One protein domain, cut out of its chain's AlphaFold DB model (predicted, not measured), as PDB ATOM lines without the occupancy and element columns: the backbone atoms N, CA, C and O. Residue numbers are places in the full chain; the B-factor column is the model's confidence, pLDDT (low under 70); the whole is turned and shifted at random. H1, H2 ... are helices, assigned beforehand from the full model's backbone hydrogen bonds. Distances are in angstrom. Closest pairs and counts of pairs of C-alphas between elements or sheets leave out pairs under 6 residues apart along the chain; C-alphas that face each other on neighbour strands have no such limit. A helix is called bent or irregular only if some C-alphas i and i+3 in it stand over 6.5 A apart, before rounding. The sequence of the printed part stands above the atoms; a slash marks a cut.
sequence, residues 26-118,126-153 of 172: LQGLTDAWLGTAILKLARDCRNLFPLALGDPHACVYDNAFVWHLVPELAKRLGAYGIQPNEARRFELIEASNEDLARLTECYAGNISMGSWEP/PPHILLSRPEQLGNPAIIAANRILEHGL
ATOM      1  N   LEU A  26      -8.039  43.119  20.157       92.00
ATOM      2  CA  LEU A  26      -9.378  43.427  20.676       92.00
ATOM      3  C   LEU A  26      -9.477  43.175  22.187       92.00
ATOM      4  O   LEU A  26      -9.996  44.025  22.909       92.00
ATOM      5  N   GLN A  27      -8.916  42.066  22.680       89.94
ATOM      6  CA  GLN A  27      -8.849  41.758  24.114       89.94
ATOM      7  C   GLN A  27      -8.095  42.824  24.920       89.94
ATOM      8  O   GLN A  27      -8.416  43.033  26.088       89.94
ATOM      9  N   GLY A  28      -7.123  43.510  24.314       91.44
ATOM     10  CA  GLY A  28      -6.357  44.582  24.952       91.44
ATOM     11  C   GLY A  28      -7.028  45.962  24.955       91.44
ATOM     12  O   GLY A  28      -6.500  46.886  25.570       91.44
ATOM     13  N   LEU A  29      -8.167  46.146  24.275       95.25
ATOM     14  CA  LEU A  29      -8.854  47.445  24.217       95.25
ATOM     15  C   LEU A  29      -9.567  47.771  25.533       95.25
ATOM     16  O   LEU A  29      -9.950  46.869  26.268       95.25
ATOM     17  N   THR A  30      -9.826  49.050  25.818       95.19
ATOM     18  CA  THR A  30     -10.801  49.433  26.861       95.19
ATOM     19  C   THR A  30     -12.229  49.214  26.358       95.19
ATOM     20  O   THR A  30     -12.433  49.026  25.162       95.19
ATOM     21  N   ASP A  31     -13.229  49.268  27.235       95.75
ATOM     22  CA  ASP A  31     -14.609  48.889  26.889       95.75
ATOM     23  C   ASP A  31     -15.195  49.714  25.746       95.75
ATOM     24  O   ASP A  31     -15.612  49.146  24.738       95.75
ATOM     25  N   ALA A  32     -15.127  51.044  25.821       95.00
ATOM     26  CA  ALA A  32     -15.640  51.906  24.755       95.00
ATOM     27  C   ALA A  32     -14.931  51.661  23.408       95.00
ATOM     28  O   ALA A  32     -15.563  51.685  22.344       95.00
ATOM     29  N   TRP A  33     -13.623  51.381  23.440       96.50
ATOM     30  CA  TRP A  33     -12.848  51.060  22.242       96.50
ATOM     31  C   TRP A  33     -13.174  49.671  21.698       96.50
ATOM     32  O   TRP A  33     -13.306  49.521  20.484       96.50
ATOM     33  N   LEU A  34     -13.363  48.679  22.570       96.12
ATOM     34  CA  LEU A  34     -13.818  47.343  22.202       96.12
ATOM     35  C   LEU A  34     -15.205  47.413  21.562       96.12
ATOM     36  O   LEU A  34     -15.384  46.905  20.458       96.12
ATOM     37  N   GLY A  35     -16.151  48.108  22.197       96.62
ATOM     38  CA  GLY A  35     -17.498  48.321  21.676       96.62
ATOM     39  C   GLY A  35     -17.482  48.981  20.296       96.62
ATOM     40  O   GLY A  35     -18.150  48.523  19.370       96.62
ATOM     41  N   THR A  36     -16.653  50.010  20.113       96.88
ATOM     42  CA  THR A  36     -16.488  50.671  18.808       96.88
ATOM     43  C   THR A  36     -15.893  49.726  17.762       96.88
ATOM     44  O   THR A  36     -16.345  49.704  16.616       96.88
ATOM     45  N   ALA A  37     -14.898  48.921  18.144       95.50
ATOM     46  CA  ALA A  37     -14.240  47.987  17.241       95.50
ATOM     47  C   ALA A  37     -15.187  46.869  16.781       95.50
ATOM     48  O   ALA A  37     -15.320  46.659  15.577       95.50
ATOM     49  N   ILE A  38     -15.906  46.207  17.694       95.31
ATOM     50  CA  ILE A  38     -16.848  45.135  17.324       95.31
ATOM     51  C   ILE A  38     -18.024  45.666  16.497       95.31
ATOM     52  O   ILE A  38     -18.474  44.995  15.570       95.31
ATOM     53  N   LEU A  39     -18.480  46.896  16.762       96.44
ATOM     54  CA  LEU A  39     -19.513  47.547  15.958       96.44
ATOM     55  C   LEU A  39     -19.027  47.809  14.531       96.44
ATOM     56  O   LEU A  39     -19.775  47.616  13.569       96.44
ATOM     57  N   LYS A  40     -17.766  48.229  14.380       95.06
ATOM     58  CA  LYS A  40     -17.145  48.379  13.065       95.06
ATOM     59  C   LYS A  40     -17.073  47.034  12.340       95.06
ATOM     60  O   LYS A  40     -17.489  46.974  11.188       95.06
ATOM     61  N   LEU A  41     -16.622  45.968  13.006       92.50
ATOM     62  CA  LEU A  41     -16.562  44.628  12.408       92.50
ATOM     63  C   LEU A  41     -17.949  44.162  11.942       92.50
ATOM     64  O   LEU A  41     -18.083  43.701  10.815       92.50
ATOM     65  N   ALA A  42     -18.995  44.363  12.751       93.69
ATOM     66  CA  ALA A  42     -20.365  44.025  12.363       93.69
ATOM     67  C   ALA A  42     -20.805  44.772  11.098       93.69
ATOM     68  O   ALA A  42     -21.341  44.168  10.172       93.69
ATOM     69  N   ARG A  43     -20.539  46.080  11.021       94.50
ATOM     70  CA  ARG A  43     -20.826  46.896   9.831       94.50
ATOM     71  C   ARG A  43     -20.052  46.423   8.610       94.50
ATOM     72  O   ARG A  43     -20.634  46.321   7.532       94.50
ATOM     73  N   ASP A  44     -18.771  46.120   8.780       91.38
ATOM     74  CA  ASP A  44     -17.932  45.609   7.705       91.38
ATOM     75  C   ASP A  44     -18.476  44.264   7.189       91.38
ATOM     76  O   ASP A  44     -18.609  44.106   5.978       91.38
ATOM     77  N   CYS A  45     -18.903  43.343   8.066       88.06
ATOM     78  CA  CYS A  45     -19.556  42.090   7.661       88.06
ATOM     79  C   CYS A  45     -20.790  42.337   6.785       88.06
ATOM     80  O   CYS A  45     -20.953  41.696   5.749       88.06
ATOM     81  N   ARG A  46     -21.645  43.294   7.163       90.88
ATOM     82  CA  ARG A  46     -22.840  43.645   6.376       90.88
ATOM     83  C   ARG A  46     -22.491  44.208   5.003       90.88
ATOM     84  O   ARG A  46     -23.168  43.898   4.029       90.88
ATOM     85  N   ASN A  47     -21.435  45.014   4.925       89.50
ATOM     86  CA  ASN A  47     -20.971  45.598   3.668       89.50
ATOM     87  C   ASN A  47     -20.353  44.554   2.733       89.50
ATOM     88  O   ASN A  47     -20.497  44.668   1.519       89.50
ATOM     89  N   LEU A  48     -19.666  43.553   3.285       85.00
ATOM     90  CA  LEU A  48     -19.077  42.464   2.507       85.00
ATOM     91  C   LEU A  48     -20.105  41.462   2.002       85.00
ATOM     92  O   LEU A  48     -19.986  40.964   0.887       85.00
ATOM     93  N   PHE A  49     -21.099  41.154   2.833       84.69
ATOM     94  CA  PHE A  49     -22.102  40.137   2.548       84.69
ATOM     95  C   PHE A  49     -23.501  40.762   2.486       84.69
ATOM     96  O   PHE A  49     -24.388  40.334   3.222       84.69
ATOM     97  N   PRO A  50     -23.749  41.765   1.622       88.19
ATOM     98  CA  PRO A  50     -25.001  42.520   1.639       88.19
ATOM     99  C   PRO A  50     -26.212  41.659   1.270       88.19
ATOM    100  O   PRO A  50     -27.308  41.903   1.763       88.19
ATOM    101  N   LEU A  51     -26.027  40.628   0.441       85.31
ATOM    102  CA  LEU A  51     -27.106  39.710   0.071       85.31
ATOM    103  C   LEU A  51     -27.567  38.835   1.239       85.31
ATOM    104  O   LEU A  51     -28.744  38.502   1.318       85.31
ATOM    105  N   ALA A  52     -26.653  38.479   2.140       82.81
ATOM    106  CA  ALA A  52     -26.956  37.609   3.267       82.81
ATOM    107  C   ALA A  52     -27.261  38.424   4.538       82.81
ATOM    108  O   ALA A  52     -28.281  38.211   5.181       82.81
ATOM    109  N   LEU A  53     -26.440  39.430   4.849       88.69
ATOM    110  CA  LEU A  53     -26.493  40.223   6.082       88.69
ATOM    111  C   LEU A  53     -27.074  41.634   5.909       88.69
ATOM    112  O   LEU A  53     -27.130  42.386   6.880       88.69
ATOM    113  N   GLY A  54     -27.463  42.050   4.702       86.94
ATOM    114  CA  GLY A  54     -27.878  43.434   4.442       86.94
ATOM    115  C   GLY A  54     -29.264  43.799   4.975       86.94
ATOM    116  O   GLY A  54     -29.536  44.982   5.168       86.94
ATOM    117  N   ASP A  55     -30.125  42.814   5.240       90.25
ATOM    118  CA  ASP A  55     -31.487  43.052   5.727       90.25
ATOM    119  C   ASP A  55     -31.549  43.080   7.271       90.25
ATOM    120  O   ASP A  55     -31.340  42.035   7.903       90.25
ATOM    121  N   PRO A  56     -31.866  44.236   7.896       89.44
ATOM    122  CA  PRO A  56     -32.038  44.351   9.345       89.44
ATOM    123  C   PRO A  56     -33.304  43.666   9.880       89.44
ATOM    124  O   PRO A  56     -33.452  43.547  11.094       89.44
ATOM    125  N   HIS A  57     -34.234  43.248   9.021       89.69
ATOM    126  CA  HIS A  57     -35.488  42.604   9.420       89.69
ATOM    127  C   HIS A  57     -35.469  41.081   9.267       89.69
ATOM    128  O   HIS A  57     -36.410  40.418   9.704       89.69
ATOM    129  N   ALA A  58     -34.404  40.515   8.701       86.25
ATOM    130  CA  ALA A  58     -34.292  39.078   8.516       86.25
ATOM    131  C   ALA A  58     -34.311  38.319   9.857       86.25
ATOM    132  O   ALA A  58     -33.675  38.697  10.849       86.25
ATOM    133  N   CYS A  59     -35.024  37.192   9.875       76.94
ATOM    134  CA  CYS A  59     -35.218  36.351  11.058       76.94
ATOM    135  C   CYS A  59     -34.198  35.204  11.163       76.94
ATOM    136  O   CYS A  59     -34.540  34.121  11.629       76.94
ATOM    137  N   VAL A  60     -32.955  35.432  10.739       83.50
ATOM    138  CA  VAL A  60     -31.851  34.460  10.850       83.50
ATOM    139  C   VAL A  60     -30.843  34.897  11.913       83.50
ATOM    140  O   VAL A  60     -30.731  36.093  12.208       83.50
ATOM    141  N   TYR A  61     -30.140  33.931  12.515       84.56
ATOM    142  CA  TYR A  61     -29.211  34.181  13.623       84.56
ATOM    143  C   TYR A  61     -28.132  35.198  13.246       84.56
ATOM    144  O   TYR A  61     -27.924  36.158  13.983       84.56
ATOM    145  N   ASP A  62     -27.520  35.043  12.076       86.25
ATOM    146  CA  ASP A  62     -26.374  35.846  11.645       86.25
ATOM    147  C   ASP A  62     -26.770  37.317  11.429       86.25
ATOM    148  O   ASP A  62     -26.095  38.226  11.914       86.25
ATOM    149  N   ASN A  63     -27.928  37.574  10.804       88.94
ATOM    150  CA  ASN A  63     -28.462  38.933  10.643       88.94
ATOM    151  C   ASN A  63     -28.777  39.564  11.993       88.94
ATOM    152  O   ASN A  63     -28.362  40.689  12.267       88.94
ATOM    153  N   ALA A  64     -29.492  38.842  12.854       91.12
ATOM    154  CA  ALA A  64     -29.840  39.338  14.175       91.12
ATOM    155  C   ALA A  64     -28.597  39.608  15.037       91.12
ATOM    156  O   ALA A  64     -28.574  40.565  15.816       91.12
ATOM    157  N   PHE A  65     -27.539  38.826  14.841       92.25
ATOM    158  CA  PHE A  65     -26.257  39.021  15.489       92.25
ATOM    159  C   PHE A  65     -25.593  40.340  15.074       92.25
ATOM    160  O   PHE A  65     -25.294  41.170  15.936       92.25
ATOM    161  N   VAL A  66     -25.430  40.590  13.769       93.31
ATOM    162  CA  VAL A  66     -24.721  41.784  13.262       93.31
ATOM    163  C   VAL A  66     -25.563  43.066  13.252       93.31
ATOM    164  O   VAL A  66     -25.009  44.168  13.233       93.31
ATOM    165  N   TRP A  67     -26.895  42.965  13.264       95.94
ATOM    166  CA  TRP A  67     -27.791  44.127  13.326       95.94
ATOM    167  C   TRP A  67     -28.250  44.480  14.734       95.94
ATOM    168  O   TRP A  67     -28.557  45.646  14.993       95.94
ATOM    169  N   HIS A  68     -28.329  43.518  15.651       96.00
ATOM    170  CA  HIS A  68     -28.954  43.770  16.949       96.00
ATOM    171  C   HIS A  68     -28.086  43.375  18.132       96.00
ATOM    172  O   HIS A  68     -27.883  44.222  18.999       96.00
ATOM    173  N   LEU A  69     -27.533  42.161  18.160       95.81
ATOM    174  CA  LEU A  69     -26.758  41.713  19.317       95.81
ATOM    175  C   LEU A  69     -25.446  42.480  19.470       95.81
ATOM    176  O   LEU A  69     -25.217  43.100  20.504       95.81
ATOM    177  N   VAL A  70     -24.604  42.496  18.434       96.56
ATOM    178  CA  VAL A  70     -23.307  43.183  18.487       96.56
ATOM    179  C   VAL A  70     -23.466  44.692  18.711       96.56
ATOM    180  O   VAL A  70     -22.749  45.234  19.552       96.56
ATOM    181  N   PRO A  71     -24.419  45.393  18.064       97.88
ATOM    182  CA  PRO A  71     -24.663  46.797  18.385       97.88
ATOM    183  C   PRO A  71     -25.165  47.054  19.813       97.88
ATOM    184  O   PRO A  71     -24.784  48.063  20.403       97.88
ATOM    185  N   GLU A  72     -25.971  46.162  20.398       97.75
ATOM    186  CA  GLU A  72     -26.389  46.297  21.802       97.75
ATOM    187  C   GLU A  72     -25.211  46.055  22.763       97.75
ATOM    188  O   GLU A  72     -25.022  46.836  23.697       97.75
ATOM    189  N   LEU A  73     -24.347  45.067  22.490       97.25
ATOM    190  CA  LEU A  73     -23.088  44.876  23.224       97.25
ATOM    191  C   LEU A  73     -22.206  46.132  23.147       97.25
ATOM    192  O   LEU A  73     -21.740  46.639  24.167       97.25
ATOM    193  N   ALA A  74     -22.021  46.677  21.943       97.44
ATOM    194  CA  ALA A  74     -21.233  47.883  21.721       97.44
ATOM    195  C   ALA A  74     -21.778  49.075  22.519       97.44
ATOM    196  O   ALA A  74     -21.021  49.775  23.191       97.44
ATOM    197  N   LYS A  75     -23.098  49.272  22.492       96.62
ATOM    198  CA  LYS A  75     -23.789  50.317  23.252       96.62
ATOM    199  C   LYS A  75     -23.590  50.159  24.763       96.62
ATOM    200  O   LYS A  75     -23.287  51.148  25.427       96.62
ATOM    201  N   ARG A  76     -23.709  48.944  25.315       96.50
ATOM    202  CA  ARG A  76     -23.495  48.684  26.755       96.50
ATOM    203  C   ARG A  76     -22.047  48.892  27.195       96.50
ATOM    204  O   ARG A  76     -21.820  49.338  28.314       96.50
ATOM    205  N   LEU A  77     -21.089  48.649  26.305       96.06
ATOM    206  CA  LEU A  77     -19.678  48.986  26.517       96.06
ATOM    207  C   LEU A  77     -19.370  50.489  26.362       96.06
ATOM    208  O   LEU A  77     -18.229  50.906  26.551       96.06
ATOM    209  N   GLY A  78     -20.363  51.317  26.024       95.81
ATOM    210  CA  GLY A  78     -20.210  52.766  25.898       95.81
ATOM    211  C   GLY A  78     -19.788  53.249  24.510       95.81
ATOM    212  O   GLY A  78     -19.315  54.377  24.381       95.81
ATOM    213  N   ALA A  79     -19.942  52.433  23.462       94.19
ATOM    214  CA  ALA A  79     -19.755  52.898  22.091       94.19
ATOM    215  C   ALA A  79     -20.865  53.879  21.679       94.19
ATOM    216  O   ALA A  79     -22.030  53.740  22.056       94.19
ATOM    217  N   TYR A  80     -20.503  54.849  20.841       92.06
ATOM    218  CA  TYR A  80     -21.417  55.862  20.314       92.06
ATOM    219  C   TYR A  80     -21.711  55.639  18.825       92.06
ATOM    220  O   TYR A  80     -21.031  54.878  18.137       92.06
ATOM    221  N   GLY A  81     -22.717  56.351  18.307       92.94
ATOM    222  CA  GLY A  81     -23.019  56.358  16.873       92.94
ATOM    223  C   GLY A  81     -23.740  55.104  16.378       92.94
ATOM    224  O   GLY A  81     -23.524  54.699  15.236       92.94
ATOM    225  N   ILE A  82     -24.575  54.492  17.222       95.56
ATOM    226  CA  ILE A  82     -25.514  53.433  16.828       95.56
ATOM    227  C   ILE A  82     -26.485  53.989  15.775       95.56
ATOM    228  O   ILE A  82     -27.057  55.066  15.955       95.56
ATOM    229  N   GLN A  83     -26.639  53.283  14.656       95.00
ATOM    230  CA  GLN A  83     -27.523  53.678  13.557       95.00
ATOM    231  C   GLN A  83     -28.996  53.368  13.883       95.00
ATOM    232  O   GLN A  83     -29.271  52.464  14.669       95.00
ATOM    233  N   PRO A  84     -29.974  54.057  13.259       92.38
ATOM    234  CA  PRO A  84     -31.397  53.904  13.594       92.38
ATOM    235  C   PRO A  84     -31.985  52.495  13.445       92.38
ATOM    236  O   PRO A  84     -33.044  52.225  14.000       92.38
ATOM    237  N   ASN A  85     -31.356  51.621  12.660       93.75
ATOM    238  CA  ASN A  85     -31.742  50.223  12.442       93.75
ATOM    239  C   ASN A  85     -30.918  49.221  13.272       93.75
ATOM    240  O   ASN A  85     -31.210  48.026  13.251       93.75
ATOM    241  N   GLU A  86     -29.934  49.693  14.035       96.12
ATOM    242  CA  GLU A  86     -29.105  48.870  14.910       96.12
ATOM    243  C   GLU A  86     -29.714  48.750  16.318       96.12
ATOM    244  O   GLU A  86     -30.401  49.658  16.782       96.12
ATOM    245  N   ALA A  87     -29.463  47.624  17.000       93.50
ATOM    246  CA  ALA A  87     -29.899  47.377  18.386       93.50
ATOM    247  C   ALA A  87     -31.406  47.625  18.624       93.50
ATOM    248  O   ALA A  87     -31.791  48.318  19.562       93.50
ATOM    249  N   ARG A  88     -32.273  47.079  17.755       93.88
ATOM    250  CA  ARG A  88     -33.735  47.287  17.816       93.88
ATOM    251  C   ARG A  88     -34.543  46.112  18.351       93.88
ATOM    252  O   ARG A  88     -35.725  46.289  18.632       93.88
ATOM    253  N   ARG A  89     -33.948  44.922  18.449       92.12
ATOM    254  CA  ARG A  89     -34.652  43.750  18.978       92.12
ATOM    255  C   ARG A  89     -34.859  43.905  20.469       92.12
ATOM    256  O   ARG A  89     -33.901  43.931  21.238       92.12
ATOM    257  N   PHE A  90     -36.125  44.017  20.839       91.00
ATOM    258  CA  PHE A  90     -36.559  44.278  22.198       91.00
ATOM    259  C   PHE A  90     -36.031  43.232  23.181       91.00
ATOM    260  O   PHE A  90     -35.534  43.602  24.240       91.00
ATOM    261  N   GLU A  91     -36.004  41.955  22.785       92.25
ATOM    262  CA  GLU A  91     -35.525  40.874  23.653       92.25
ATOM    263  C   GLU A  91     -34.046  41.037  24.033       92.25
ATOM    264  O   GLU A  91     -33.637  40.598  25.100       92.25
ATOM    265  N   LEU A  92     -33.239  41.677  23.178       93.50
ATOM    266  CA  LEU A  92     -31.820  41.932  23.441       93.50
ATOM    267  C   LEU A  92     -31.607  43.219  24.239       93.50
ATOM    268  O   LEU A  92     -30.721  43.282  25.088       93.50
ATOM    269  N   ILE A  93     -32.424  44.241  23.976       94.31
ATOM    270  CA  ILE A  93     -32.369  45.515  24.699       94.31
ATOM    271  C   ILE A  93     -32.729  45.295  26.170       94.31
ATOM    272  O   ILE A  93     -32.040  45.812  27.047       94.31
ATOM    273  N   GLU A  94     -33.780  44.521  26.436       95.00
ATOM    274  CA  GLU A  94     -34.267  44.260  27.793       95.00
ATOM    275  C   GLU A  94     -33.536  43.127  28.513       95.00
ATOM    276  O   GLU A  94     -33.693  42.977  29.726       95.00
ATOM    277  N   ALA A  95     -32.721  42.343  27.801       94.44
ATOM    278  CA  ALA A  95     -31.967  41.253  28.406       94.44
ATOM    279  C   ALA A  95     -31.112  41.755  29.579       94.44
ATOM    280  O   ALA A  95     -30.394  42.759  29.470       94.44
ATOM    281  N   SER A  96     -31.124  41.006  30.681       94.88
ATOM    282  CA  SER A  96     -30.138  41.172  31.748       94.88
ATOM    283  C   SER A  96     -28.717  40.987  31.191       94.88
ATOM    284  O   SER A  96     -28.528  40.441  30.103       94.88
ATOM    285  N   ASN A  97     -27.686  41.442  31.907       94.56
ATOM    286  CA  ASN A  97     -26.307  41.216  31.454       94.56
ATOM    287  C   ASN A  97     -25.968  39.715  31.372       94.56
ATOM    288  O   ASN A  97     -25.257  39.299  30.463       94.56
ATOM    289  N   GLU A  98     -26.524  38.913  32.280       94.25
ATOM    290  CA  GLU A  98     -26.389  37.451  32.300       94.25
ATOM    291  C   GLU A  98     -27.069  36.809  31.086       94.25
ATOM    292  O   GLU A  98     -26.457  36.011  30.371       94.25
ATOM    293  N   ASP A  99     -28.311  37.206  30.793       94.75
ATOM    294  CA  ASP A  99     -29.025  36.722  29.612       94.75
ATOM    295  C   ASP A  99     -28.334  37.148  28.324       94.75
ATOM    296  O   ASP A  99     -28.235  36.348  27.398       94.75
ATOM    297  N   LEU A 100     -27.815  38.375  28.261       94.19
ATOM    298  CA  LEU A 100     -27.105  38.865  27.088       94.19
ATOM    299  C   LEU A 100     -25.816  38.071  26.839       94.19
ATOM    300  O   LEU A 100     -25.524  37.747  25.687       94.19
ATOM    301  N   ALA A 101     -25.077  37.706  27.890       92.38
ATOM    302  CA  ALA A 101     -23.903  36.841  27.777       92.38
ATOM    303  C   ALA A 101     -24.271  35.449  27.251       92.38
ATOM    304  O   ALA A 101     -23.728  35.007  26.236       92.38
ATOM    305  N   ARG A 102     -25.285  34.808  27.843       92.31
ATOM    306  CA  ARG A 102     -25.782  33.498  27.393       92.31
ATOM    307  C   ARG A 102     -26.314  33.529  25.958       92.31
ATOM    308  O   ARG A 102     -26.068  32.613  25.175       92.31
ATOM    309  N   LEU A 103     -27.055  34.575  25.595       92.81
ATOM    310  CA  LEU A 103     -27.531  34.779  24.229       92.81
ATOM    311  C   LEU A 103     -26.343  34.938  23.282       92.81
ATOM    312  O   LEU A 103     -26.330  34.301  22.237       92.81
ATOM    313  N   THR A 104     -25.323  35.707  23.655       92.62
ATOM    314  CA  THR A 104     -24.116  35.888  22.836       92.62
ATOM    315  C   THR A 104     -23.421  34.568  22.529       92.62
ATOM    316  O   THR A 104     -23.108  34.313  21.366       92.62
ATOM    317  N   GLU A 105     -23.261  33.694  23.522       89.75
ATOM    318  CA  GLU A 105     -22.742  32.340  23.303       89.75
ATOM    319  C   GLU A 105     -23.642  31.514  22.377       89.75
ATOM    320  O   GLU A 105     -23.144  30.838  21.479       89.75
ATOM    321  N   CYS A 106     -24.966  31.596  22.543       89.06
ATOM    322  CA  CYS A 106     -25.921  30.896  21.686       89.06
ATOM    323  C   CYS A 106     -25.838  31.370  20.226       89.06
ATOM    324  O   CYS A 106     -25.785  30.546  19.314       89.06
ATOM    325  N   TYR A 107     -25.792  32.681  19.985       89.12
ATOM    326  CA  TYR A 107     -25.660  33.240  18.641       89.12
ATOM    327  C   TYR A 107     -24.325  32.848  18.007       89.12
ATOM    328  O   TYR A 107     -24.329  32.254  16.933       89.12
ATOM    329  N   ALA A 108     -23.199  33.096  18.686       84.94
ATOM    330  CA  ALA A 108     -21.874  32.699  18.197       84.94
ATOM    331  C   ALA A 108     -21.801  31.183  17.944       84.94
ATOM    332  O   ALA A 108     -21.260  30.725  16.938       84.94
ATOM    333  N   GLY A 109     -22.423  30.405  18.831       82.56
ATOM    334  CA  GLY A 109     -22.580  28.967  18.713       82.56
ATOM    335  C   GLY A 109     -23.343  28.551  17.458       82.56
ATOM    336  O   GLY A 109     -22.864  27.680  16.738       82.56
ATOM    337  N   ASN A 110     -24.486  29.171  17.165       82.62
ATOM    338  CA  ASN A 110     -25.292  28.860  15.982       82.62
ATOM    339  C   ASN A 110     -24.620  29.302  14.680       82.62
ATOM    340  O   ASN A 110     -24.590  28.509  13.746       82.62
ATOM    341  N   ILE A 111     -24.022  30.498  14.641       79.00
ATOM    342  CA  ILE A 111     -23.325  31.011  13.446       79.00
ATOM    343  C   ILE A 111     -22.229  30.025  13.017       79.00
ATOM    344  O   ILE A 111     -22.164  29.614  11.867       79.00
ATOM    345  N   SER A 112     -21.426  29.555  13.971       71.12
ATOM    346  CA  SER A 112     -20.347  28.588  13.706       71.12
ATOM    347  C   SER A 112     -20.783  27.153  13.382       71.12
ATOM    348  O   SER A 112     -19.962  26.362  12.930       71.12
ATOM    349  N   MET A 113     -22.034  26.781  13.681       67.69
ATOM    350  CA  MET A 113     -22.609  25.488  13.276       67.69
ATOM    351  C   MET A 113     -23.325  25.590  11.931       67.69
ATOM    352  O   MET A 113     -23.550  24.573  11.276       67.69
ATOM    353  N   GLY A 114     -23.726  26.802  11.546       60.16
ATOM    354  CA  GLY A 114     -24.290  27.080  10.242       60.16
ATOM    355  C   GLY A 114     -23.242  26.885   9.157       60.16
ATOM    356  O   GLY A 114     -22.060  27.156   9.350       60.16
ATOM    357  N   SER A 115     -23.696  26.450   7.985       51.47
ATOM    358  CA  SER A 115     -22.926  26.432   6.737       51.47
ATOM    359  C   SER A 115     -22.689  27.858   6.228       51.47
ATOM    360  O   SER A 115     -22.973  28.155   5.068       51.47
ATOM    361  N   TRP A 116     -22.250  28.773   7.102       56.22
ATOM    362  CA  TRP A 116     -21.823  30.111   6.720       56.22
ATOM    363  C   TRP A 116     -20.491  29.996   5.977       56.22
ATOM    364  O   TRP A 116     -19.417  30.310   6.480       56.22
ATOM    365  N   GLU A 117     -20.580  29.489   4.759       55.84
ATOM    366  CA  GLU A 117     -19.530  29.505   3.767       55.84
ATOM    367  C   GLU A 117     -19.946  30.577   2.768       55.84
ATOM    368  O   GLU A 117     -20.774  30.312   1.891       55.84
ATOM    369  N   PRO A 118     -19.466  31.827   2.897       55.31
ATOM    370  CA  PRO A 118     -19.604  32.742   1.780       55.31
ATOM    371  C   PRO A 118     -18.993  32.054   0.556       55.31
ATOM    372  O   PRO A 118     -17.860  31.584   0.624       55.31
ATOM    373  N   PRO A 126     -10.402  40.529   8.088       60.19
ATOM    374  CA  PRO A 126     -10.577  40.278   9.527       60.19
ATOM    375  C   PRO A 126     -12.019  40.216  10.066       60.19
ATOM    376  O   PRO A 126     -12.245  39.460  10.993       60.19
ATOM    377  N   PRO A 127     -13.021  40.950   9.549       64.31
ATOM    378  CA  PRO A 127     -14.402  40.917  10.053       64.31
ATOM    379  C   PRO A 127     -15.065  39.546  10.186       64.31
ATOM    380  O   PRO A 127     -15.941  39.395  11.040       64.31
ATOM    381  N   HIS A 128     -14.618  38.528   9.444       70.25
ATOM    382  CA  HIS A 128     -15.119  37.167   9.635       70.25
ATOM    383  C   HIS A 128     -14.840  36.618  11.048       70.25
ATOM    384  O   HIS A 128     -15.587  35.750  11.481       70.25
ATOM    385  N   ILE A 129     -13.867  37.153  11.806       78.50
ATOM    386  CA  ILE A 129     -13.607  36.751  13.205       78.50
ATOM    387  C   ILE A 129     -14.825  36.936  14.117       78.50
ATOM    388  O   ILE A 129     -14.931  36.309  15.168       78.50
ATOM    389  N   LEU A 130     -15.739  37.836  13.737       82.62
ATOM    390  CA  LEU A 130     -16.991  38.052  14.446       82.62
ATOM    391  C   LEU A 130     -17.982  36.910  14.173       82.62
ATOM    392  O   LEU A 130     -18.782  36.575  15.040       82.62
ATOM    393  N   LEU A 131     -17.912  36.304  12.987       78.12
ATOM    394  CA  LEU A 131     -18.782  35.222  12.528       78.12
ATOM    395  C   LEU A 131     -18.141  33.830  12.689       78.12
ATOM    396  O   LEU A 131     -18.826  32.827  12.540       78.12
ATOM    397  N   SER A 132     -16.853  33.740  13.015       71.69
ATOM    398  CA  SER A 132     -16.171  32.471  13.263       71.69
ATOM    399  C   SER A 132     -16.182  32.093  14.750       71.69
ATOM    400  O   SER A 132     -16.378  32.924  15.649       71.69
ATOM    401  N   ARG A 133     -15.969  30.800  15.027       64.75
ATOM    402  CA  ARG A 133     -15.546  30.318  16.348       64.75
ATOM    403  C   ARG A 133     -14.017  30.310  16.375       64.75
ATOM    404  O   ARG A 133     -13.422  29.368  15.863       64.75
ATOM    405  N   PRO A 134     -13.347  31.289  16.997       56.66
ATOM    406  CA  PRO A 134     -11.930  31.142  17.283       56.66
ATOM    407  C   PRO A 134     -11.793  30.188  18.474       56.66
ATOM    408  O   PRO A 134     -11.902  30.588  19.634       56.66
ATOM    409  N   GLU A 135     -11.560  28.911  18.175       57.25
ATOM    410  CA  GLU A 135     -11.465  27.797  19.132       57.25
ATOM    411  C   GLU A 135     -10.386  27.990  20.220       57.25
ATOM    412  O   GLU A 135     -10.343  27.229  21.184       57.25
ATOM    413  N   GLN A 136      -9.528  29.012  20.103       51.47
ATOM    414  CA  GLN A 136      -8.409  29.258  21.021       51.47
ATOM    415  C   GLN A 136      -8.400  30.639  21.694       51.47
ATOM    416  O   GLN A 136      -7.820  30.773  22.768       51.47
ATOM    417  N   LEU A 137      -9.007  31.672  21.094       60.75
ATOM    418  CA  LEU A 137      -8.887  33.064  21.578       60.75
ATOM    419  C   LEU A 137     -10.232  33.731  21.891       60.75
ATOM    420  O   LEU A 137     -10.255  34.813  22.476       60.75
ATOM    421  N   GLY A 138     -11.345  33.063  21.578       75.25
ATOM    422  CA  GLY A 138     -12.692  33.537  21.893       75.25
ATOM    423  C   GLY A 138     -13.238  34.547  20.881       75.25
ATOM    424  O   GLY A 138     -12.513  35.369  20.324       75.25
ATOM    425  N   ASN A 139     -14.532  34.432  20.572       87.88
ATOM    426  CA  ASN A 139     -15.202  35.325  19.626       87.88
ATOM    427  C   ASN A 139     -15.246  36.752  20.219       87.88
ATOM    428  O   ASN A 139     -15.572  36.893  21.404       87.88
ATOM    429  N   PRO A 140     -14.967  37.821  19.448       90.88
ATOM    430  CA  PRO A 140     -14.985  39.194  19.963       90.88
ATOM    431  C   PRO A 140     -16.288  39.614  20.647       90.88
ATOM    432  O   PRO A 140     -16.251  40.385  21.606       90.88
ATOM    433  N   ALA A 141     -17.435  39.099  20.197       92.94
ATOM    434  CA  ALA A 141     -18.713  39.356  20.852       92.94
ATOM    435  C   ALA A 141     -18.782  38.694  22.237       92.94
ATOM    436  O   ALA A 141     -19.269  39.313  23.178       92.94
ATOM    437  N   ILE A 142     -18.240  37.480  22.388       92.38
ATOM    438  CA  ILE A 142     -18.161  36.787  23.685       92.38
ATOM    439  C   ILE A 142     -17.248  37.564  24.641       92.38
ATOM    440  O   ILE A 142     -17.619  37.792  25.790       92.38
ATOM    441  N   ILE A 143     -16.097  38.053  24.161       92.62
ATOM    442  CA  ILE A 143     -15.200  38.912  24.955       92.62
ATOM    443  C   ILE A 143     -15.955  40.152  25.454       92.62
ATOM    444  O   ILE A 143     -15.903  40.479  26.638       92.62
ATOM    445  N   ALA A 144     -16.691  40.823  24.565       94.69
ATOM    446  CA  ALA A 144     -17.496  41.992  24.908       94.69
ATOM    447  C   ALA A 144     -18.585  41.683  25.947       94.69
ATOM    448  O   ALA A 144     -18.759  42.437  26.905       94.69
ATOM    449  N   ALA A 145     -19.294  40.567  25.784       94.56
ATOM    450  CA  ALA A 145     -20.351  40.157  26.697       94.56
ATOM    451  C   ALA A 145     -19.820  39.816  28.099       94.56
ATOM    452  O   ALA A 145     -20.413  40.238  29.093       94.56
ATOM    453  N   ASN A 146     -18.669  39.144  28.186       93.06
ATOM    454  CA  ASN A 146     -18.031  38.819  29.464       93.06
ATOM    455  C   ASN A 146     -17.644  40.076  30.246       93.06
ATOM    456  O   ASN A 146     -17.917  40.157  31.441       93.06
ATOM    457  N   ARG A 147     -17.117  41.109  29.578       93.69
ATOM    458  CA  ARG A 147     -16.822  42.383  30.251       93.69
ATOM    459  C   ARG A 147     -18.072  43.050  30.807       93.69
ATOM    460  O   ARG A 147     -18.080  43.501  31.949       93.69
ATOM    461  N   ILE A 148     -19.157  43.080  30.032       93.69
ATOM    462  CA  ILE A 148     -20.447  43.617  30.496       93.69
ATOM    463  C   ILE A 148     -20.931  42.869  31.748       93.69
ATOM    464  O   ILE A 148     -21.424  43.496  32.693       93.69
ATOM    465  N   LEU A 149     -20.780  41.542  31.770       92.56
ATOM    466  CA  LEU A 149     -21.126  40.713  32.918       92.56
ATOM    467  C   LEU A 149     -20.260  41.051  34.143       92.56
ATOM    468  O   LEU A 149     -20.802  41.337  35.209       92.56
ATOM    469  N   GLU A 150     -18.938  41.113  33.986       87.81
ATOM    470  CA  GLU A 150     -17.985  41.460  35.051       87.81
ATOM    471  C   GLU A 150     -18.266  42.843  35.667       87.81
ATOM    472  O   GLU A 150     -18.268  42.999  36.892       87.81
ATOM    473  N   HIS A 151     -18.600  43.845  34.847       78.00
ATOM    474  CA  HIS A 151     -18.990  45.172  35.340       78.00
ATOM    475  C   HIS A 151     -20.318  45.171  36.106       78.00
ATOM    476  O   HIS A 151     -20.498  45.978  37.022       78.00
ATOM    477  N   GLY A 152     -21.248  44.283  35.744       61.12
ATOM    478  CA  GLY A 152     -22.498  44.078  36.478       61.12
ATOM    479  C   GLY A 152     -22.266  43.456  37.856       61.12
ATOM    480  O   GLY A 152     -22.863  43.896  38.838       61.12
ATOM    481  N   LEU A 153     -21.339  42.499  37.944       55.59
ATOM    482  CA  LEU A 153     -20.981  41.805  39.184       55.59
ATOM    483  C   LEU A 153     -20.182  42.690  40.150       55.59
ATOM    484  O   LEU A 153     -20.359  42.600  41.362       55.59
TER     485      LEU A 153
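What this domain is: This is residues 26 to 118 and 126 to 153 of the 172 residues of an uncharacterized protein of Roseibium sp. RKSG952 (UniProt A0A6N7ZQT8). Four helices, H1, H3, H5 and H7, make an up-and-down bundle, each running against the one before it; H3 lies nearest the middle, and H7 is shifted along the bundle so that its last residues reach out at one end. Short H2 sits at the other end beside H1 and H3, short H6 packs on H1, and short H4 packs on H3. The printed part has 121 residues with seven named helices, H1 to H7 in chain order, and no named strand; the class is all helix. It is compact, with a radius of gyration of the C-alphas of 12.9 A, and spans 38 by 34 by 23 A.

Where its parts are: H1, residues 31 to 48, begins at C-alpha 31 (-14.609, 48.889, 26.889) and is 25.6 A long. H2 is residues 50 to 53. H3, residues 61 to 76, is 20.4 A long, has a kink of 29 degrees near residue 68, and is irregular, but only just: C-alphas 67 and 70 are 6.9 A apart. H4 is residues 90 to 93. H5, residues 97 to 113, is 24.3 A long, and its C-alpha 97 is at (-26.307, 41.216, 31.454). H6 is residues 126 to 130. H7, residues 140 to 153, is 20.3 A long and ends at C-alpha 153 (-20.981, 41.805, 39.184).

How they stand to each other: H3 is the hub, touching five helices. H1 touches it at a shallow tilt of 25 degrees, opposite ways; the closest C-alphas, of Gly 35 and Ala 74, are 3.8 A apart. H5 touches H3 with residues 104 to 111 alone, at a shallow tilt of 32 degrees, opposite ways, closest at C-alphas 62 and 111, 6.0 A. H3 touches H7 with residues 70 to 76 alone, at a steep tilt of 41 degrees, the same way, closest at C-alphas 70 and 141, 6.4 A. H2 touches H3, closest at C-alphas 53 and 63, 5.1 A, and H4 touches H3, closest at C-alphas 69 and 92, 6.5 A. H5 and H7 touch at a shallow tilt of 16 degrees, opposite ways, closest at C-alphas 101 and 145, 5.0 A. H6 touches H1, closest at C-alphas 41 and 127, 4.9 A. H1 and H5 are apart. Every O i to N i+4 pair is within hydrogen-bond range in H1, H5 and H7; in H3 10 of 12 are, in H6 0 of 1, with 2 of 2 O i to N i+3 pairs, and H2 and H4 are too short for such a pair.

The domain as a whole: The C-alphas farthest apart, of Leu 51 and Leu 153, are 39.6 A apart. Residues 119 to 125 are not printed, and C-alphas 118 and 126 are 14.1 A apart across this cut. The link from H3 to H4, residues 77 to 89, is long. The mean pLDDT of the printed part is 86.8; it is under 70 at residues 113 to 118, 126 to 127, 133 to 137 and 152 to 153.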